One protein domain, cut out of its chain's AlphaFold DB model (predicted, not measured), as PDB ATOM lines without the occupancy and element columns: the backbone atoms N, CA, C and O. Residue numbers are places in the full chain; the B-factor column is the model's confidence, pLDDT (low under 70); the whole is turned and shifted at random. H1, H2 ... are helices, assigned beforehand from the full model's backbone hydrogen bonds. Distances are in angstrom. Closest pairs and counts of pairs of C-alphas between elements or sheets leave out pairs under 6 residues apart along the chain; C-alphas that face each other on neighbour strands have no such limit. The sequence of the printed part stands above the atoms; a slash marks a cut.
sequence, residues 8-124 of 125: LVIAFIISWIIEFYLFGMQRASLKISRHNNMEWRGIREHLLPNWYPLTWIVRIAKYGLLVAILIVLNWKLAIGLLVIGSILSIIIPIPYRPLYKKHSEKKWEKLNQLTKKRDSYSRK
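This is residues 8 to 124 of the 125 residues of an uncharacterized protein of Bacteroidales bacterium (UniProt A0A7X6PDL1). This is a long, loose rod: at one end the helices H1, H3 and H4 form a small up-and-down bundle, in which H1, the longest helix, runs beside the hairpin of H3 and H4. H1 extends beyond the hairpin to the short helix H2, and from there H5 carries on the long axis, with residues 112 to 124 sticking out free. The printed part has 117 residues with five named helices, H1 to H5 in chain order, and no named strand; its class is all helix. The whole is loose, with a radius of gyration of the C-alphas of 18.8 A, and the C-alphas span 69 by 24 by 20 A.

Find C-alpha 8 at (8.608, -10.744, 92.829); from there H1, residues 8 to 35, runs 40.4 A to C-alpha 35 at (32.941, 1.456, 62.993). Next look for H2 at residues 40 to 47. H3 takes residues 54 to 72 over 26.6 A, and H4 takes residues 75 to 91 over 24.3 A. H5, residues 101 to 122, runs 30.9 A and ends at C-alpha 122, at (51.159, -15.220, 55.664).

Start at H1 in the bundle of H1, H3 and H4, which is up and down, each helix running against the one before it. H1 touches H3, the closest C-alphas being those of Ser 15 and Lys 62, 5.9 A apart; they run opposite ways at a shallow tilt of 34 degrees, only just short of steep. H3 and H4 are a helical hairpin and touch through residues 66 to 70 and 75 to 82 alone, closest at the C-alphas of Leu 70 and Ala 78, 5.3 A apart. H1 and H4 are close but not clearly touching, with the C-alphas of Phe 20 and Ser 89 closest at 6.8 A. Move along H1 to residues 26 to 33, which alone touch H2; the C-alphas of Ser 33 and Trp 40 are closest, 6.0 A apart, at a steep tilt of 65 degrees. H2 touches H5 at its residues 104 to 108 alone, the closest C-alphas being those of Leu 47 and Ser 104, 5.9 A apart. H3 and H5 are apart. Every O i to N i+4 pair is within hydrogen-bond range in H1, H3 and H4, against 2 of 4 in H2 and 17 of 18 in H5.

The two C-alphas farthest apart are those of Asn 74 and Lys 124, at 69.1 A. The printed part has no cut, and no link is long. The mean pLDDT of the printed part is 73.5; look for low confidence, under 70, at residues 36 to 50, 92 to 109 and 114 to 124, among others.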
ATOM      1  N   LEU A   8       8.746 -10.575  94.284       84.19
ATOM      2  CA  LEU A   8       8.608 -10.744  92.829       84.19
ATOM      3  C   LEU A   8       8.872  -9.451  92.042       84.19
ATOM      4  O   LEU A   8       9.525  -9.490  91.002       84.19
ATOM      5  N   VAL A   9       8.393  -8.307  92.536       81.12
ATOM      6  CA  VAL A   9       8.596  -7.001  91.891       81.12
ATOM      7  C   VAL A   9      10.059  -6.581  92.018       81.12
ATOM      8  O   VAL A   9      10.657  -6.135  91.042       81.12
ATOM      9  N   ILE A  10      10.670  -6.806  93.185       84.44
ATOM     10  CA  ILE A  10      12.098  -6.535  93.410       84.44
ATOM     11  C   ILE A  10      12.963  -7.410  92.490       84.44
ATOM     12  O   ILE A  10      13.838  -6.895  91.792       84.44
ATOM     13  N   ALA A  11      12.686  -8.717  92.421       86.50
ATOM     14  CA  ALA A  11      13.383  -9.641  91.528       86.50
ATOM     15  C   ALA A  11      13.226  -9.240  90.053       86.50
ATOM     16  O   ALA A  11      14.190  -9.308  89.286       86.50
ATOM     17  N   PHE A  12      12.040  -8.763  89.661       85.62
ATOM     18  CA  PHE A  12      11.799  -8.239  88.320       85.62
ATOM     19  C   PHE A  12      12.646  -6.995  88.028       85.62
ATOM     20  O   PHE A  12      13.285  -6.942  86.980       85.62
ATOM     21  N   ILE A  13      12.703  -6.024  88.945       84.38
ATOM     22  CA  ILE A  13      13.513  -4.808  88.777       84.38
ATOM     23  C   ILE A  13      14.999  -5.165  88.642       84.38
ATOM     24  O   ILE A  13      15.664  -4.676  87.731       84.38
ATOM     25  N   ILE A  14      15.516  -6.056  89.492       86.31
ATOM     26  CA  ILE A  14      16.912  -6.517  89.419       86.31
ATOM     27  C   ILE A  14      17.181  -7.204  88.074       86.31
ATOM     28  O   ILE A  14      18.150  -6.874  87.390       86.31
ATOM     29  N   SER A  15      16.305  -8.125  87.663       84.81
ATOM     30  CA  SER A  15      16.408  -8.817  86.374       84.81
ATOM     31  C   SER A  15      16.375  -7.834  85.198       84.81
ATOM     32  O   SER A  15      17.176  -7.949  84.268       84.81
ATOM     33  N   TRP A  16      15.517  -6.814  85.274       83.81
ATOM     34  CA  TRP A  16      15.405  -5.757  84.275       83.81
ATOM     35  C   TRP A  16      16.678  -4.905  84.183       83.81
ATOM     36  O   TRP A  16      17.157  -4.665  83.077       83.81
ATOM     37  N   ILE A  17      17.285  -4.513  85.311       83.31
ATOM     38  CA  ILE A  17      18.565  -3.778  85.330       83.31
ATOM     39  C   ILE A  17      19.682  -4.613  84.691       83.31
ATOM     40  O   ILE A  17      20.461  -4.100  83.882       83.31
ATOM     41  N   ILE A  18      19.755  -5.906  85.026       83.06
ATOM     42  CA  ILE A  18      20.751  -6.822  84.461       83.06
ATOM     43  C   ILE A  18      20.549  -6.949  82.947       83.06
ATOM     44  O   ILE A  18      21.500  -6.764  82.188       83.06
ATOM     45  N   GLU A  19      19.323  -7.202  82.478       80.94
ATOM     46  CA  GLU A  19      19.019  -7.270  81.042       80.94
ATOM     47  C   GLU A  19      19.360  -5.954  80.334       80.94
ATOM     48  O   GLU A  19      19.976  -5.977  79.267       80.94
ATOM     49  N   PHE A  20      19.036  -4.810  80.939       79.56
ATOM     50  CA  PHE A  20      19.345  -3.495  80.387       79.56
ATOM     51  C   PHE A  20      20.857  -3.290  80.205       79.56
ATOM     52  O   PHE A  20      21.311  -2.871  79.136       79.56
ATOM     53  N   TYR A  21      21.661  -3.670  81.204       77.50
ATOM     54  CA  TYR A  21      23.122  -3.654  81.118       77.50
ATOM     55  C   TYR A  21      23.628  -4.545  79.966       77.50
ATOM     56  O   TYR A  21      24.385  -4.108  79.095       77.50
ATOM     57  N   LEU A  22      23.140  -5.783  79.892       76.88
ATOM     58  CA  LEU A  22      23.517  -6.759  78.864       76.88
ATOM     59  C   LEU A  22      23.117  -6.329  77.445       76.88
ATOM     60  O   LEU A  22      23.861  -6.558  76.486       76.88
ATOM     61  N   PHE A  23      21.954  -5.701  77.294       77.12
ATOM     62  CA  PHE A  23      21.485  -5.153  76.025       77.12
ATOM     63  C   PHE A  23      22.336  -3.955  75.589       77.12
ATOM     64  O   PHE A  23      22.703  -3.828  74.415       77.12
ATOM     65  N   GLY A  24      22.742  -3.123  76.553       75.31
ATOM     66  CA  GLY A  24      23.737  -2.074  76.353       75.31
ATOM     67  C   GLY A  24      25.048  -2.619  75.783       75.31
ATOM     68  O   GLY A  24      25.555  -2.067  74.805       75.31
ATOM     69  N   MET A  25      25.544  -3.747  76.307       73.50
ATOM     70  CA  MET A  25      26.735  -4.423  75.771       73.50
ATOM     71  C   MET A  25      26.581  -4.877  74.324       73.50
ATOM     72  O   MET A  25      27.497  -4.658  73.537       73.50
ATOM     73  N   GLN A  26      25.451  -5.484  73.946       75.25
ATOM     74  CA  GLN A  26      25.233  -5.899  72.552       75.25
ATOM     75  C   GLN A  26      25.248  -4.721  71.598       75.25
ATOM     76  O   GLN A  26      25.907  -4.769  70.564       75.25
ATOM     77  N   ARG A  27      24.524  -3.651  71.935       75.00
ATOM     78  CA  ARG A  27      24.535  -2.437  71.117       75.00
ATOM     79  C   ARG A  27      25.930  -1.816  71.077       75.00
ATOM     80  O   ARG A  27      26.296  -1.253  70.045       75.00
ATOM     81  N   ALA A  28      26.704  -1.952  72.158       73.50
ATOM     82  CA  ALA A  28      28.073  -1.463  72.244       73.50
ATOM     83  C   ALA A  28      29.039  -2.189  71.311       73.50
ATOM     84  O   ALA A  28      29.787  -1.564  70.554       73.50
ATOM     85  N   SER A  29      28.994  -3.513  71.298       71.38
ATOM     86  CA  SER A  29      29.765  -4.257  70.320       71.38
ATOM     87  C   SER A  29      29.286  -3.919  68.898       71.38
ATOM     88  O   SER A  29      30.123  -3.780  68.008       71.38
ATOM     89  N   LEU A  30      27.983  -3.678  68.673       73.31
ATOM     90  CA  LEU A  30      27.416  -3.482  67.329       73.31
ATOM     91  C   LEU A  30      27.926  -2.209  66.666       73.31
ATOM     92  O   LEU A  30      28.287  -2.253  65.490       73.31
ATOM     93  N   LYS A  31      28.027  -1.084  67.395       74.38
ATOM     94  CA  LYS A  31      28.657   0.101  66.785       74.38
ATOM     95  C   LYS A  31      30.172  -0.047  66.652       74.38
ATOM     96  O   LYS A  31      30.708   0.533  65.721       74.38
ATOM     97  N   ILE A  32      30.857  -0.825  67.501       70.38
ATOM     98  CA  ILE A  32      32.297  -1.104  67.318       70.38
ATOM     99  C   ILE A  32      32.525  -1.927  66.041       70.38
ATOM    100  O   ILE A  32      33.418  -1.613  65.263       70.38
ATOM    101  N   SER A  33      31.693  -2.937  65.783       69.62
ATOM    102  CA  SER A  33      31.733  -3.723  64.542       69.62
ATOM    103  C   SER A  33      31.450  -2.864  63.310       69.62
ATOM    104  O   SER A  33      32.215  -2.929  62.351       69.62
ATOM    105  N   ARG A  34      30.428  -1.994  63.361       73.62
ATOM    106  CA  ARG A  34      30.129  -1.049  62.268       73.62
ATOM    107  C   ARG A  34      31.244  -0.032  62.041       73.62
ATOM    108  O   ARG A  34      31.558   0.265  60.900       73.62
ATOM    109  N   HIS A  35      31.847   0.491  63.107       74.38
ATOM    110  CA  HIS A  35      32.941   1.456  62.993       74.38
ATOM    111  C   HIS A  35      34.194   0.841  62.353       74.38
ATOM    112  O   HIS A  35      34.921   1.533  61.655       74.38
ATOM    113  N   ASN A  36      34.419  -0.459  62.557       68.06
ATOM    114  CA  ASN A  36      35.580  -1.169  62.030       68.06
ATOM    115  C   ASN A  36      35.283  -2.020  60.775       68.06
ATOM    116  O   ASN A  36      36.132  -2.824  60.402       68.06
ATOM    117  N   ASN A  37      34.106  -1.883  60.140       69.31
ATOM    118  CA  ASN A  37      33.697  -2.637  58.938       69.31
ATOM    119  C   ASN A  37      33.925  -4.161  59.021       69.31
ATOM    120  O   ASN A  37      34.304  -4.809  58.049       69.31
ATOM    121  N   MET A  38      33.696  -4.750  60.193       66.44
ATOM    122  CA  MET A  38      33.934  -6.175  60.424       66.44
ATOM    123  C   MET A  38      32.644  -6.931  60.705       66.44
ATOM    124  O   MET A  38      31.724  -6.413  61.345       66.44
ATOM    125  N   GLU A  39      32.613  -8.189  60.267       68.44
ATOM    126  CA  GLU A  39      31.454  -9.059  60.399       68.44
ATOM    127  C   GLU A  39      31.063  -9.276  61.864       68.44
ATOM    128  O   GLU A  39      31.869  -9.620  62.735       68.44
ATOM    129  N   TRP A  40      29.774  -9.085  62.135       62.12
ATOM    130  CA  TRP A  40      29.240  -9.086  63.489       62.12
ATOM    131  C   TRP A  40      29.414 -10.425  64.211       62.12
ATOM    132  O   TRP A  40      29.644 -10.440  65.421       62.12
ATOM    133  N   ARG A  41      29.335 -11.548  63.483       63.97
ATOM    134  CA  ARG A  41      29.436 -12.903  64.050       63.97
ATOM    135  C   ARG A  41      30.767 -13.133  64.772       63.97
ATOM    136  O   ARG A  41      30.737 -13.516  65.937       63.97
ATOM    137  N   GLY A  42      31.898 -12.808  64.141       61.97
ATOM    138  CA  GLY A  42      33.227 -12.999  64.743       61.97
ATOM    139  C   GLY A  42      33.533 -12.013  65.875       61.97
ATOM    140  O   GLY A  42      34.143 -12.366  66.882       61.97
ATOM    141  N   ILE A  43      33.046 -10.772  65.766       63.38
ATOM    142  CA  ILE A  43      33.232  -9.766  66.821       63.38
ATOM    143  C   ILE A  43      32.390 -10.090  68.049       63.38
ATOM    144  O   ILE A  43      32.855  -9.898  69.168       63.38
ATOM    145  N   ARG A  44      31.163 -10.583  67.878       63.22
ATOM    146  CA  ARG A  44      30.257 -10.875  68.990       63.22
ATOM    147  C   ARG A  44      30.873 -11.858  69.985       63.22
ATOM    148  O   ARG A  44      30.799 -11.606  71.184       63.22
ATOM    149  N   GLU A  45      31.493 -12.927  69.498       62.88
ATOM    150  CA  GLU A  45      32.128 -13.958  70.332       62.88
ATOM    151  C   GLU A  45      33.355 -13.446  71.077       62.88
ATOM    152  O   GLU A  45      33.644 -13.888  72.185       62.88
ATOM    153  N   HIS A  46      34.085 -12.499  70.492       60.56
ATOM    154  CA  HIS A  46      35.319 -12.022  71.098       60.56
ATOM    155  C   HIS A  46      35.110 -10.778  71.959       60.56
ATOM    156  O   HIS A  46      35.691 -10.686  73.039       60.56
ATOM    157  N   LEU A  47      34.258  -9.839  71.548       64.75
ATOM    158  CA  LEU A  47      34.009  -8.601  72.285       64.75
ATOM    159  C   LEU A  47      33.087  -8.815  73.489       64.75
ATOM    160  O   LEU A  47      33.289  -8.174  74.522       64.75
ATOM    161  N   LEU A  48      32.096  -9.705  73.388       68.38
ATOM    162  CA  LEU A  48      31.218 -10.000  74.519       68.38
ATOM    163  C   LEU A  48      31.900 -10.962  75.508       68.38
ATOM    164  O   LEU A  48      32.839 -11.678  75.153       68.38
ATOM    165  N   PRO A  49      31.509 -10.951  76.789       67.62
ATOM    166  CA  PRO A  49      32.004 -11.922  77.759       67.62
ATOM    167  C   PRO A  49      31.495 -13.341  77.459       67.62
ATOM    168  O   PRO A  49      30.390 -13.496  76.947       67.62
ATOM    169  N   ASN A  50      32.227 -14.383  77.865       68.25
ATOM    170  CA  ASN A  50      31.801 -15.779  77.653       68.25
ATOM    171  C   ASN A  50      30.481 -16.125  78.364       68.25
ATOM    172  O   ASN A  50      29.782 -17.039  77.948       68.25
ATOM    173  N   TRP A  51      30.108 -15.367  79.397       70.06
ATOM    174  CA  TRP A  51      28.829 -15.467  80.108       70.06
ATOM    175  C   TRP A  51      27.663 -14.761  79.390       70.06
ATOM    176  O   TRP A  51      26.537 -14.769  79.879       70.06
ATOM    177  N   TYR A  52      27.883 -14.175  78.210       70.19
ATOM    178  CA  TYR A  52      26.827 -13.554  77.406       70.19
ATOM    179  C   TYR A  52      25.669 -14.502  77.002       70.19
ATOM    180  O   TYR A  52      24.537 -14.045  76.871       70.19
ATOM    181  N   PRO A  53      25.840 -15.821  76.822       74.81
ATOM    182  CA  PRO A  53      24.707 -16.720  76.601       74.81
ATOM    183  C   PRO A  53      23.748 -16.794  77.799       74.81
ATOM    184  O   PRO A  53      22.546 -16.945  77.588       74.81
ATOM    185  N   LEU A  54      24.224 -16.582  79.037       77.75
ATOM    186  CA  LEU A  54      23.356 -16.558  80.228       77.75
ATOM    187  C   LEU A  54      22.316 -15.429  80.185       77.75
ATOM    188  O   LEU A  54      21.311 -15.482  80.890       77.75
ATOM    189  N   THR A  55      22.503 -14.433  79.319       77.06
ATOM    190  CA  THR A  55      21.527 -13.357  79.105       77.06
ATOM    191  C   THR A  55      20.173 -13.871  78.620       77.06
ATOM    192  O   THR A  55      19.144 -13.301  78.974       77.06
ATOM    193  N   TRP A  56      20.147 -14.985  77.880       80.25
ATOM    194  CA  TRP A  56      18.902 -15.639  77.475       80.25
ATOM    195  C   TRP A  56      18.136 -16.196  78.669       80.25
ATOM    196  O   TRP A  56      16.918 -16.050  78.733       80.25
ATOM    197  N   ILE A  57      18.851 -16.759  79.642       84.19
ATOM    198  CA  ILE A  57      18.260 -17.285  80.874       84.19
ATOM    199  C   ILE A  57      17.646 -16.139  81.678       84.19
ATOM    200  O   ILE A  57      16.494 -16.233  82.089       84.19
ATOM    201  N   VAL A  58      18.369 -15.023  81.830       82.19
ATOM    202  CA  VAL A  58      17.854 -13.822  82.515       82.19
ATOM    203  C   VAL A  58      16.607 -13.284  81.814       82.19
ATOM    204  O   VAL A  58      15.630 -12.940  82.472       82.19
ATOM    205  N   ARG A  59      16.603 -13.264  80.476       82.31
ATOM    206  CA  ARG A  59      15.456 -12.811  79.686       82.31
ATOM    207  C   ARG A  59      14.228 -13.699  79.890       82.31
ATOM    208  O   ARG A  59      13.140 -13.178  80.115       82.31
ATOM    209  N   ILE A  60      14.401 -15.021  79.848       86.94
ATOM    210  CA  ILE A  60      13.326 -15.987  80.118       86.94
ATOM    211  C   ILE A  60      12.820 -15.821  81.554       86.94
ATOM    212  O   ILE A  60      11.613 -15.718  81.768       86.94
ATOM    213  N   ALA A  61      13.730 -15.705  82.525       85.62
ATOM    214  CA  ALA A  61      13.391 -15.501  83.929       85.62
ATOM    215  C   ALA A  61      12.593 -14.207  84.149       85.62
ATOM    216  O   ALA A  61      11.620 -14.218  84.899       85.62
ATOM    217  N   LYS A  62      12.932 -13.110  83.457       84.25
ATOM    218  CA  LYS A  62      12.178 -11.850  83.531       84.25
ATOM    219  C   LYS A  62      10.733 -12.019  83.061       84.25
ATOM    220  O   LYS A  62       9.816 -11.548  83.729       84.25
ATOM    221  N   TYR A  63      10.518 -12.671  81.918       85.25
ATOM    222  CA  TYR A  63       9.161 -12.917  81.423       85.25
ATOM    223  C   TYR A  63       8.396 -13.885  82.328       85.25
ATOM    224  O   TYR A  63       7.223 -13.644  82.598       85.25
ATOM    225  N   GLY A  64       9.065 -14.906  82.871       86.19
ATOM    226  CA  GLY A  64       8.488 -15.791  83.885       86.19
ATOM    227  C   GLY A  64       8.045 -15.032  85.140       86.19
ATOM    228  O   GLY A  64       6.920 -15.212  85.599       86.19
ATOM    229  N   LEU A  65       8.877 -14.114  85.644       85.19
ATOM    230  CA  LEU A  65       8.531 -13.219  86.755       85.19
ATOM    231  C   LEU A  65       7.337 -12.323  86.414       85.19
ATOM    232  O   LEU A  65       6.462 -12.131  87.251       85.19
ATOM    233  N   LEU A  66       7.263 -11.805  85.190       85.38
ATOM    234  CA  LEU A  66       6.151 -10.960  84.752       85.38
ATOM    235  C   LEU A  66       4.828 -11.743  84.718       85.38
ATOM    236  O   LEU A  66       3.812 -11.238  85.190       85.38
ATOM    237  N   VAL A  67       4.853 -12.993  84.247       86.88
ATOM    238  CA  VAL A  67       3.699 -13.908  84.302       86.88
ATOM    239  C   VAL A  67       3.325 -14.236  85.751       86.88
ATOM    240  O   VAL A  67       2.148 -14.189  86.100       86.88
ATOM    241  N   ALA A  68       4.300 -14.486  86.629       85.25
ATOM    242  CA  ALA A  68       4.035 -14.712  88.051       85.25
ATOM    243  C   ALA A  68       3.373 -13.489  88.718       85.25
ATOM    244  O   ALA A  68       2.419 -13.642  89.475       85.25
ATOM    245  N   ILE A  69       3.817 -12.268  88.396       84.69
ATOM    246  CA  ILE A  69       3.209 -11.017  88.883       84.69
ATOM    247  C   ILE A  69       1.787 -10.835  88.331       84.69
ATOM    248  O   ILE A  69       0.908 -10.366  89.058       84.69
ATOM    249  N   LEU A  70       1.546 -11.221  87.073       86.56
ATOM    250  CA  LEU A  70       0.221 -11.183  86.446       86.56
ATOM    251  C   LEU A  70      -0.784 -12.074  87.198       86.56
ATOM    252  O   LEU A  70      -1.924 -11.659  87.386       86.56
ATOM    253  N   ILE A  71      -0.350 -13.262  87.634       84.12
ATOM    254  CA  ILE A  71      -1.190 -14.257  88.319       84.12
ATOM    255  C   ILE A  71      -1.367 -13.930  89.811       84.12
ATOM    256  O   ILE A  71      -2.475 -14.025  90.326       84.12
ATOM    257  N   VAL A  72      -0.287 -13.565  90.512       83.88
ATOM    258  CA  VAL A  72      -0.269 -13.476  91.987       83.88
ATOM    259  C   VAL A  72      -0.693 -12.105  92.513       83.88
ATOM    260  O   VAL A  72      -1.311 -12.024  93.569       83.88
ATOM    261  N   LEU A  73      -0.339 -11.020  91.818       80.62
ATOM    262  CA  LEU A  73      -0.521  -9.660  92.335       80.62
ATOM    263  C   LEU A  73      -1.683  -8.944  91.652       80.62
ATOM    264  O   LEU A  73      -2.740  -8.741  92.244       80.62
ATOM    265  N   ASN A  74      -1.462  -8.466  90.426       82.62
ATOM    266  CA  ASN A  74      -2.464  -7.714  89.679       82.62
ATOM    267  C   ASN A  74      -2.038  -7.543  88.218       82.62
ATOM    268  O   ASN A  74      -0.933  -7.072  87.934       82.62
ATOM    269  N   TRP A  75      -2.955  -7.808  87.290       83.50
ATOM    270  CA  TRP A  75      -2.720  -7.621  85.858       83.50
ATOM    271  C   TRP A  75      -2.364  -6.167  85.498       83.50
ATOM    272  O   TRP A  75      -1.510  -5.940  84.640       83.50
ATOM    273  N   LYS A  76      -2.931  -5.173  86.204       86.19
ATOM    274  CA  LYS A  76      -2.612  -3.749  85.987       86.19
ATOM    275  C   LYS A  76      -1.151  -3.429  86.312       86.19
ATOM    276  O   LYS A  76      -0.514  -2.672  85.582       86.19
ATOM    277  N   LEU A  77      -0.608  -4.021  87.381       82.44
ATOM    278  CA  LEU A  77       0.794  -3.835  87.772       82.44
ATOM    279  C   LEU A  77       1.745  -4.492  86.772       82.44
ATOM    280  O   LEU A  77       2.739  -3.878  86.394       82.44
ATOM    281  N   ALA A  78       1.425  -5.701  86.310       83.12
ATOM    282  CA  ALA A  78       2.234  -6.405  85.319       83.12
ATOM    283  C   ALA A  78       2.332  -5.622  83.997       83.12
ATOM    284  O   ALA A  78       3.430  -5.431  83.474       83.12
ATOM    285  N   ILE A  79       1.203  -5.107  83.491       85.75
ATOM    286  CA  ILE A  79       1.185  -4.277  82.277       85.75
ATOM    287  C   ILE A  79       1.949  -2.968  82.507       85.75
ATOM    288  O   ILE A  79       2.766  -2.588  81.671       85.75
ATOM    289  N   GLY A  80       1.745  -2.307  83.652       85.88
ATOM    290  CA  GLY A  80       2.476  -1.089  84.004       85.88
ATOM    291  C   GLY A  80       3.993  -1.297  84.014       85.88
ATOM    292  O   GLY A  80       4.720  -0.538  83.379       85.88
ATOM    293  N   LEU A  81       4.472  -2.365  84.657       83.75
ATOM    294  CA  LEU A  81       5.892  -2.736  84.691       83.75
ATOM    295  C   LEU A  81       6.447  -3.041  83.294       83.75
ATOM    296  O   LEU A  81       7.570  -2.643  82.980       83.75
ATOM    297  N   LEU A  82       5.661  -3.703  82.440       84.31
ATOM    298  CA  LEU A  82       6.046  -4.005  81.063       84.31
ATOM    299  C   LEU A  82       6.230  -2.723  80.241       84.31
ATOM    300  O   LEU A  82       7.261  -2.546  79.585       84.31
ATOM    301  N   VAL A  83       5.251  -1.820  80.296       86.56
ATOM    302  CA  VAL A  83       5.253  -0.558  79.544       86.56
ATOM    303  C   VAL A  83       6.349   0.373  80.058       86.56
ATOM    304  O   VAL A  83       7.179   0.825  79.272       86.56
ATOM    305  N   ILE A  84       6.421   0.602  81.371       85.94
ATOM    306  CA  ILE A  84       7.432   1.475  81.987       85.94
ATOM    307  C   ILE A  84       8.839   0.936  81.725       85.94
ATOM    308  O   ILE A  84       9.709   1.691  81.299       85.94
ATOM    309  N   GLY A  85       9.066  -0.369  81.908       78.94
ATOM    310  CA  GLY A  85      10.366  -0.985  81.643       78.94
ATOM    311  C   GLY A  85      10.784  -0.882  80.173       78.94
ATOM    312  O   GLY A  85      11.969  -0.716  79.873       78.94
ATOM    313  N   SER A  86       9.824  -0.929  79.247       78.56
ATOM    314  CA  SER A  86      10.079  -0.739  77.815       78.56
ATOM    315  C   SER A  86      10.421   0.717  77.495       78.56
ATOM    316  O   SER A  86      11.414   0.974  76.817       78.56
ATOM    317  N   ILE A  87       9.660   1.670  78.039       84.19
ATOM    318  CA  ILE A  87       9.895   3.109  77.864       84.19
ATOM    319  C   ILE A  87      11.256   3.509  78.442       84.19
ATOM    320  O   ILE A  87      12.054   4.128  77.739       84.19
ATOM    321  N   LEU A  88      11.576   3.104  79.677       79.81
ATOM    322  CA  LEU A  88      12.887   3.374  80.278       79.81
ATOM    323  C   LEU A  88      14.022   2.784  79.435       79.81
ATOM    324  O   LEU A  88      15.052   3.430  79.270       79.81
ATOM    325  N   SER A  89      13.830   1.591  78.864       71.62
ATOM    326  CA  SER A  89      14.854   0.963  78.020       71.62
ATOM    327  C   SER A  89      15.112   1.722  76.713       71.62
ATOM    328  O   SER A  89      16.195   1.611  76.139       71.62
ATOM    329  N   ILE A  90      14.118   2.472  76.226       72.31
ATOM    330  CA  ILE A  90      14.226   3.317  75.031       72.31
ATOM    331  C   ILE A  90      14.854   4.670  75.383       72.31
ATOM    332  O   ILE A  90      15.725   5.138  74.650       72.31
ATOM    333  N   ILE A  91      14.418   5.285  76.488       74.81
ATOM    334  CA  ILE A  91      14.815   6.643  76.883       74.81
ATOM    335  C   ILE A  91      16.226   6.674  77.466       74.81
ATOM    336  O   ILE A  91      16.980   7.594  77.153       74.81
ATOM    337  N   ILE A  92      16.596   5.710  78.316       68.44
ATOM    338  CA  ILE A  92      17.884   5.753  79.010       68.44
ATOM    339  C   ILE A  92      19.007   5.545  77.984       68.44
ATOM    340  O   ILE A  92      19.130   4.458  77.402       68.44
ATOM    341  N   PRO A  93      19.863   6.559  77.754       57.75
ATOM    342  CA  PRO A  93      20.968   6.428  76.829       57.75
ATOM    343  C   PRO A  93      21.946   5.389  77.373       57.75
ATOM    344  O   PRO A  93      22.391   5.443  78.518       57.75
ATOM    345  N   ILE A  94      22.288   4.426  76.524       59.56
ATOM    346  CA  ILE A  94      23.214   3.345  76.858       59.56
ATOM    347  C   ILE A  94      24.540   3.970  77.317       59.56
ATOM    348  O   ILE A  94      25.118   4.741  76.542       59.56
ATOM    349  N   PRO A  95      25.055   3.641  78.521       56.69
ATOM    350  CA  PRO A  95      26.296   4.200  79.053       56.69
ATOM    351  C   PRO A  95      27.498   3.618  78.297       56.69
ATOM    352  O   PRO A  95      28.209   2.729  78.751       56.69
ATOM    353  N   TYR A  96      27.694   4.115  77.082       52.16
ATOM    354  CA  TYR A  96      28.588   3.564  76.072       52.16
ATOM    355  C   TYR A  96      30.068   3.799  76.399       52.16
ATOM    356  O   TYR A  96      30.930   3.020  76.001       52.16
ATOM    357  N   ARG A  97      30.380   4.901  77.092       52.19
ATOM    358  CA  ARG A  97      31.752   5.423  77.185       52.19
ATOM    359  C   ARG A  97      32.548   4.998  78.423       52.19
ATOM    360  O   ARG A  97      33.706   4.651  78.225       52.19
ATOM    361  N   PRO A  98      32.022   4.998  79.659       53.50
ATOM    362  CA  PRO A  98      32.872   4.694  80.813       53.50
ATOM    363  C   PRO A  98      32.965   3.194  81.135       53.50
ATOM    364  O   PRO A  98      34.050   2.709  81.441       53.50
ATOM    365  N   LEU A  99      31.862   2.443  81.034       54.31
ATOM    366  CA  LEU A  99      31.798   1.060  81.535       54.31
ATOM    367  C   LEU A  99      32.355   0.030  80.547       54.31
ATOM    368  O   LEU A  99      33.061  -0.898  80.938       54.31
ATOM    369  N   TYR A 100      32.076   0.206  79.256       56.44
ATOM    370  CA  TYR A 100      32.393  -0.810  78.249       56.44
ATOM    371  C   TYR A 100      33.711  -0.580  77.532       56.44
ATOM    372  O   TYR A 100      34.370  -1.554  77.174       56.44
ATOM    373  N   LYS A 101      34.127   0.684  77.392       58.28
ATOM    374  CA  LYS A 101      35.331   1.083  76.657       58.28
ATOM    375  C   LYS A 101      36.573   0.335  77.150       58.28
ATOM    376  O   LYS A 101      37.249  -0.295  76.346       58.28
ATOM    377  N   LYS A 102      36.801   0.272  78.469       60.25
ATOM    378  CA  LYS A 102      37.949  -0.454  79.051       60.25
ATOM    379  C   LYS A 102      37.957  -1.947  78.717       60.25
ATOM    380  O   LYS A 102      39.020  -2.509  78.463       60.25
ATOM    381  N   HIS A 103      36.800  -2.607  78.746       62.03
ATOM    382  CA  HIS A 103      36.737  -4.050  78.518       62.03
ATOM    383  C   HIS A 103      36.817  -4.391  77.025       62.03
ATOM    384  O   HIS A 103      37.499  -5.344  76.646       62.03
ATOM    385  N   SER A 104      36.191  -3.571  76.176       61.75
ATOM    386  CA  SER A 104      36.243  -3.731  74.725       61.75
ATOM    387  C   SER A 104      37.609  -3.366  74.143       61.75
ATOM    388  O   SER A 104      38.107  -4.120  73.318       61.75
ATOM    389  N   GLU A 105      38.246  -2.273  74.581       64.81
ATOM    390  CA  GLU A 105      39.560  -1.842  74.070       64.81
ATOM    391  C   GLU A 105      40.651  -2.860  74.387       64.81
ATOM    392  O   GLU A 105      41.395  -3.256  73.495       64.81
ATOM    393  N   LYS A 106      40.691  -3.371  75.623       66.31
ATOM    394  CA  LYS A 106      41.707  -4.346  76.038       66.31
ATOM    395  C   LYS A 106      41.611  -5.656  75.250       66.31
ATOM    396  O   LYS A 106      42.621  -6.277  74.927       66.31
ATOM    397  N   LYS A 107      40.389  -6.089  74.924       68.25
ATOM    398  CA  LYS A 107      40.170  -7.247  74.048       68.25
ATOM    399  C   LYS A 107      40.476  -6.929  72.585       68.25
ATOM    400  O   LYS A 107      41.006  -7.786  71.883       68.25
ATOM    401  N   TRP A 108      40.173  -5.713  72.141       65.12
ATOM    402  CA  TRP A 108      40.436  -5.265  70.778       65.12
ATOM    403  C   TRP A 108      41.923  -5.188  70.463       65.12
ATOM    404  O   TRP A 108      42.366  -5.699  69.442       65.12
ATOM    405  N   GLU A 109      42.709  -4.631  71.378       68.94
ATOM    406  CA  GLU A 109      44.161  -4.562  71.264       68.94
ATOM    407  C   GLU A 109      44.771  -5.964  71.125       68.94
ATOM    408  O   GLU A 109      45.611  -6.208  70.258       68.94
ATOM    409  N   LYS A 110      44.250  -6.924  71.897       71.19
ATOM    410  CA  LYS A 110      44.657  -8.328  71.825       71.19
ATOM    411  C   LYS A 110      44.306  -8.973  70.479       71.19
ATOM    412  O   LYS A 110      45.115  -9.720  69.936       71.19
ATOM    413  N   LEU A 111      43.132  -8.674  69.922       69.19
ATOM    414  CA  LEU A 111      42.724  -9.163  68.601       69.19
ATOM    415  C   LEU A 111      43.560  -8.561  67.479       69.19
ATOM    416  O   LEU A 111      44.026  -9.301  66.621       69.19
ATOM    417  N   ASN A 112      43.796  -7.251  67.522       69.19
ATOM    418  CA  ASN A 112      44.536  -6.540  66.487       69.19
ATOM    419  C   ASN A 112      46.000  -7.013  66.407       69.19
ATOM    420  O   ASN A 112      46.582  -7.121  65.328       69.19
ATOM    421  N   GLN A 113      46.594  -7.366  67.552       71.62
ATOM    422  CA  GLN A 113      47.907  -8.014  67.597       71.62
ATOM    423  C   GLN A 113      47.894  -9.410  66.955       71.62
ATOM    424  O   GLN A 113      48.848  -9.769  66.264       71.62
ATOM    425  N   LEU A 114      46.827 -10.195  67.145       69.62
ATOM    426  CA  LEU A 114      46.698 -11.536  66.565       69.62
ATOM    427  C   LEU A 114      46.494 -11.502  65.045       69.62
ATOM    428  O   LEU A 114      47.145 -12.279  64.347       69.62
ATOM    429  N   THR A 115      45.659 -10.599  64.519       68.38
ATOM    430  CA  THR A 115      45.509 -10.396  63.065       68.38
ATOM    431  C   THR A 115      46.816  -9.924  62.442       68.38
ATOM    432  O   THR A 115      47.314 -10.567  61.523       68.38
ATOM    433  N   LYS A 116      47.464  -8.899  63.012       65.75
ATOM    434  CA  LYS A 116      48.747  -8.392  62.496       65.75
ATOM    435  C   LYS A 116      49.851  -9.460  62.497       65.75
ATOM    436  O   LYS A 116      50.678  -9.500  61.588       65.75
ATOM    437  N   LYS A 117      49.865 -10.346  63.500       67.75
ATOM    438  CA  LYS A 117      50.810 -11.472  63.573       67.75
ATOM    439  C   LYS A 117      50.510 -12.543  62.518       67.75
ATOM    440  O   LYS A 117      51.452 -13.070  61.930       67.75
ATOM    441  N   ARG A 118      49.231 -12.827  62.244       61.41
ATOM    442  CA  ARG A 118      48.795 -13.759  61.189       61.41
ATOM    443  C   ARG A 118      49.168 -13.247  59.794       61.41
ATOM    444  O   ARG A 118      49.772 -13.987  59.026       61.41
ATOM    445  N   ASP A 119      48.916 -11.972  59.513       62.62
ATOM    446  CA  ASP A 119      49.213 -11.358  58.210       62.62
ATOM    447  C   ASP A 119      50.721 -11.226  57.941       62.62
ATOM    448  O   ASP A 119      51.158 -11.205  56.791       62.62
ATOM    449  N   SER A 120      51.527 -11.130  59.003       64.88
ATOM    450  CA  SER A 120      52.994 -11.131  58.927       64.88
ATOM    451  C   SER A 120      53.558 -12.527  58.637       64.88
ATOM    452  O   SER A 120      54.529 -12.656  57.897       64.88
ATOM    453  N   TYR A 121      52.927 -13.579  59.168       59.53
ATOM    454  CA  TYR A 121      53.291 -14.966  58.862       59.53
ATOM    455  C   TYR A 121      52.857 -15.365  57.448       59.53
ATOM    456  O   TYR A 121      53.632 -15.980  56.728       59.53
ATOM    457  N   SER A 122      51.665 -14.937  57.015       58.25
ATOM    458  CA  SER A 122      51.159 -15.220  55.664       58.25
ATOM    459  C   SER A 122      51.968 -14.552  54.548       58.25
ATOM    460  O   SER A 122      51.858 -14.978  53.409       58.25
ATOM    461  N   ARG A 123      52.743 -13.501  54.848       59.22
ATOM    462  CA  ARG A 123      53.613 -12.812  53.879       59.22
ATOM    463  C   ARG A 123      55.036 -13.375  53.819       59.22
ATOM    464  O   ARG A 123      55.840 -12.890  53.030       59.22
ATOM    465  N   LYS A 124      55.367 -14.326  54.696       57.66
ATOM    466  CA  LYS A 124      56.683 -14.980  54.771       57.66
ATOM    467  C   LYS A 124      56.699 -16.393  54.172       57.66
ATOM    468  O   LYS A 124      57.771 -16.988  54.129       57.66
TER     469      LYS A 124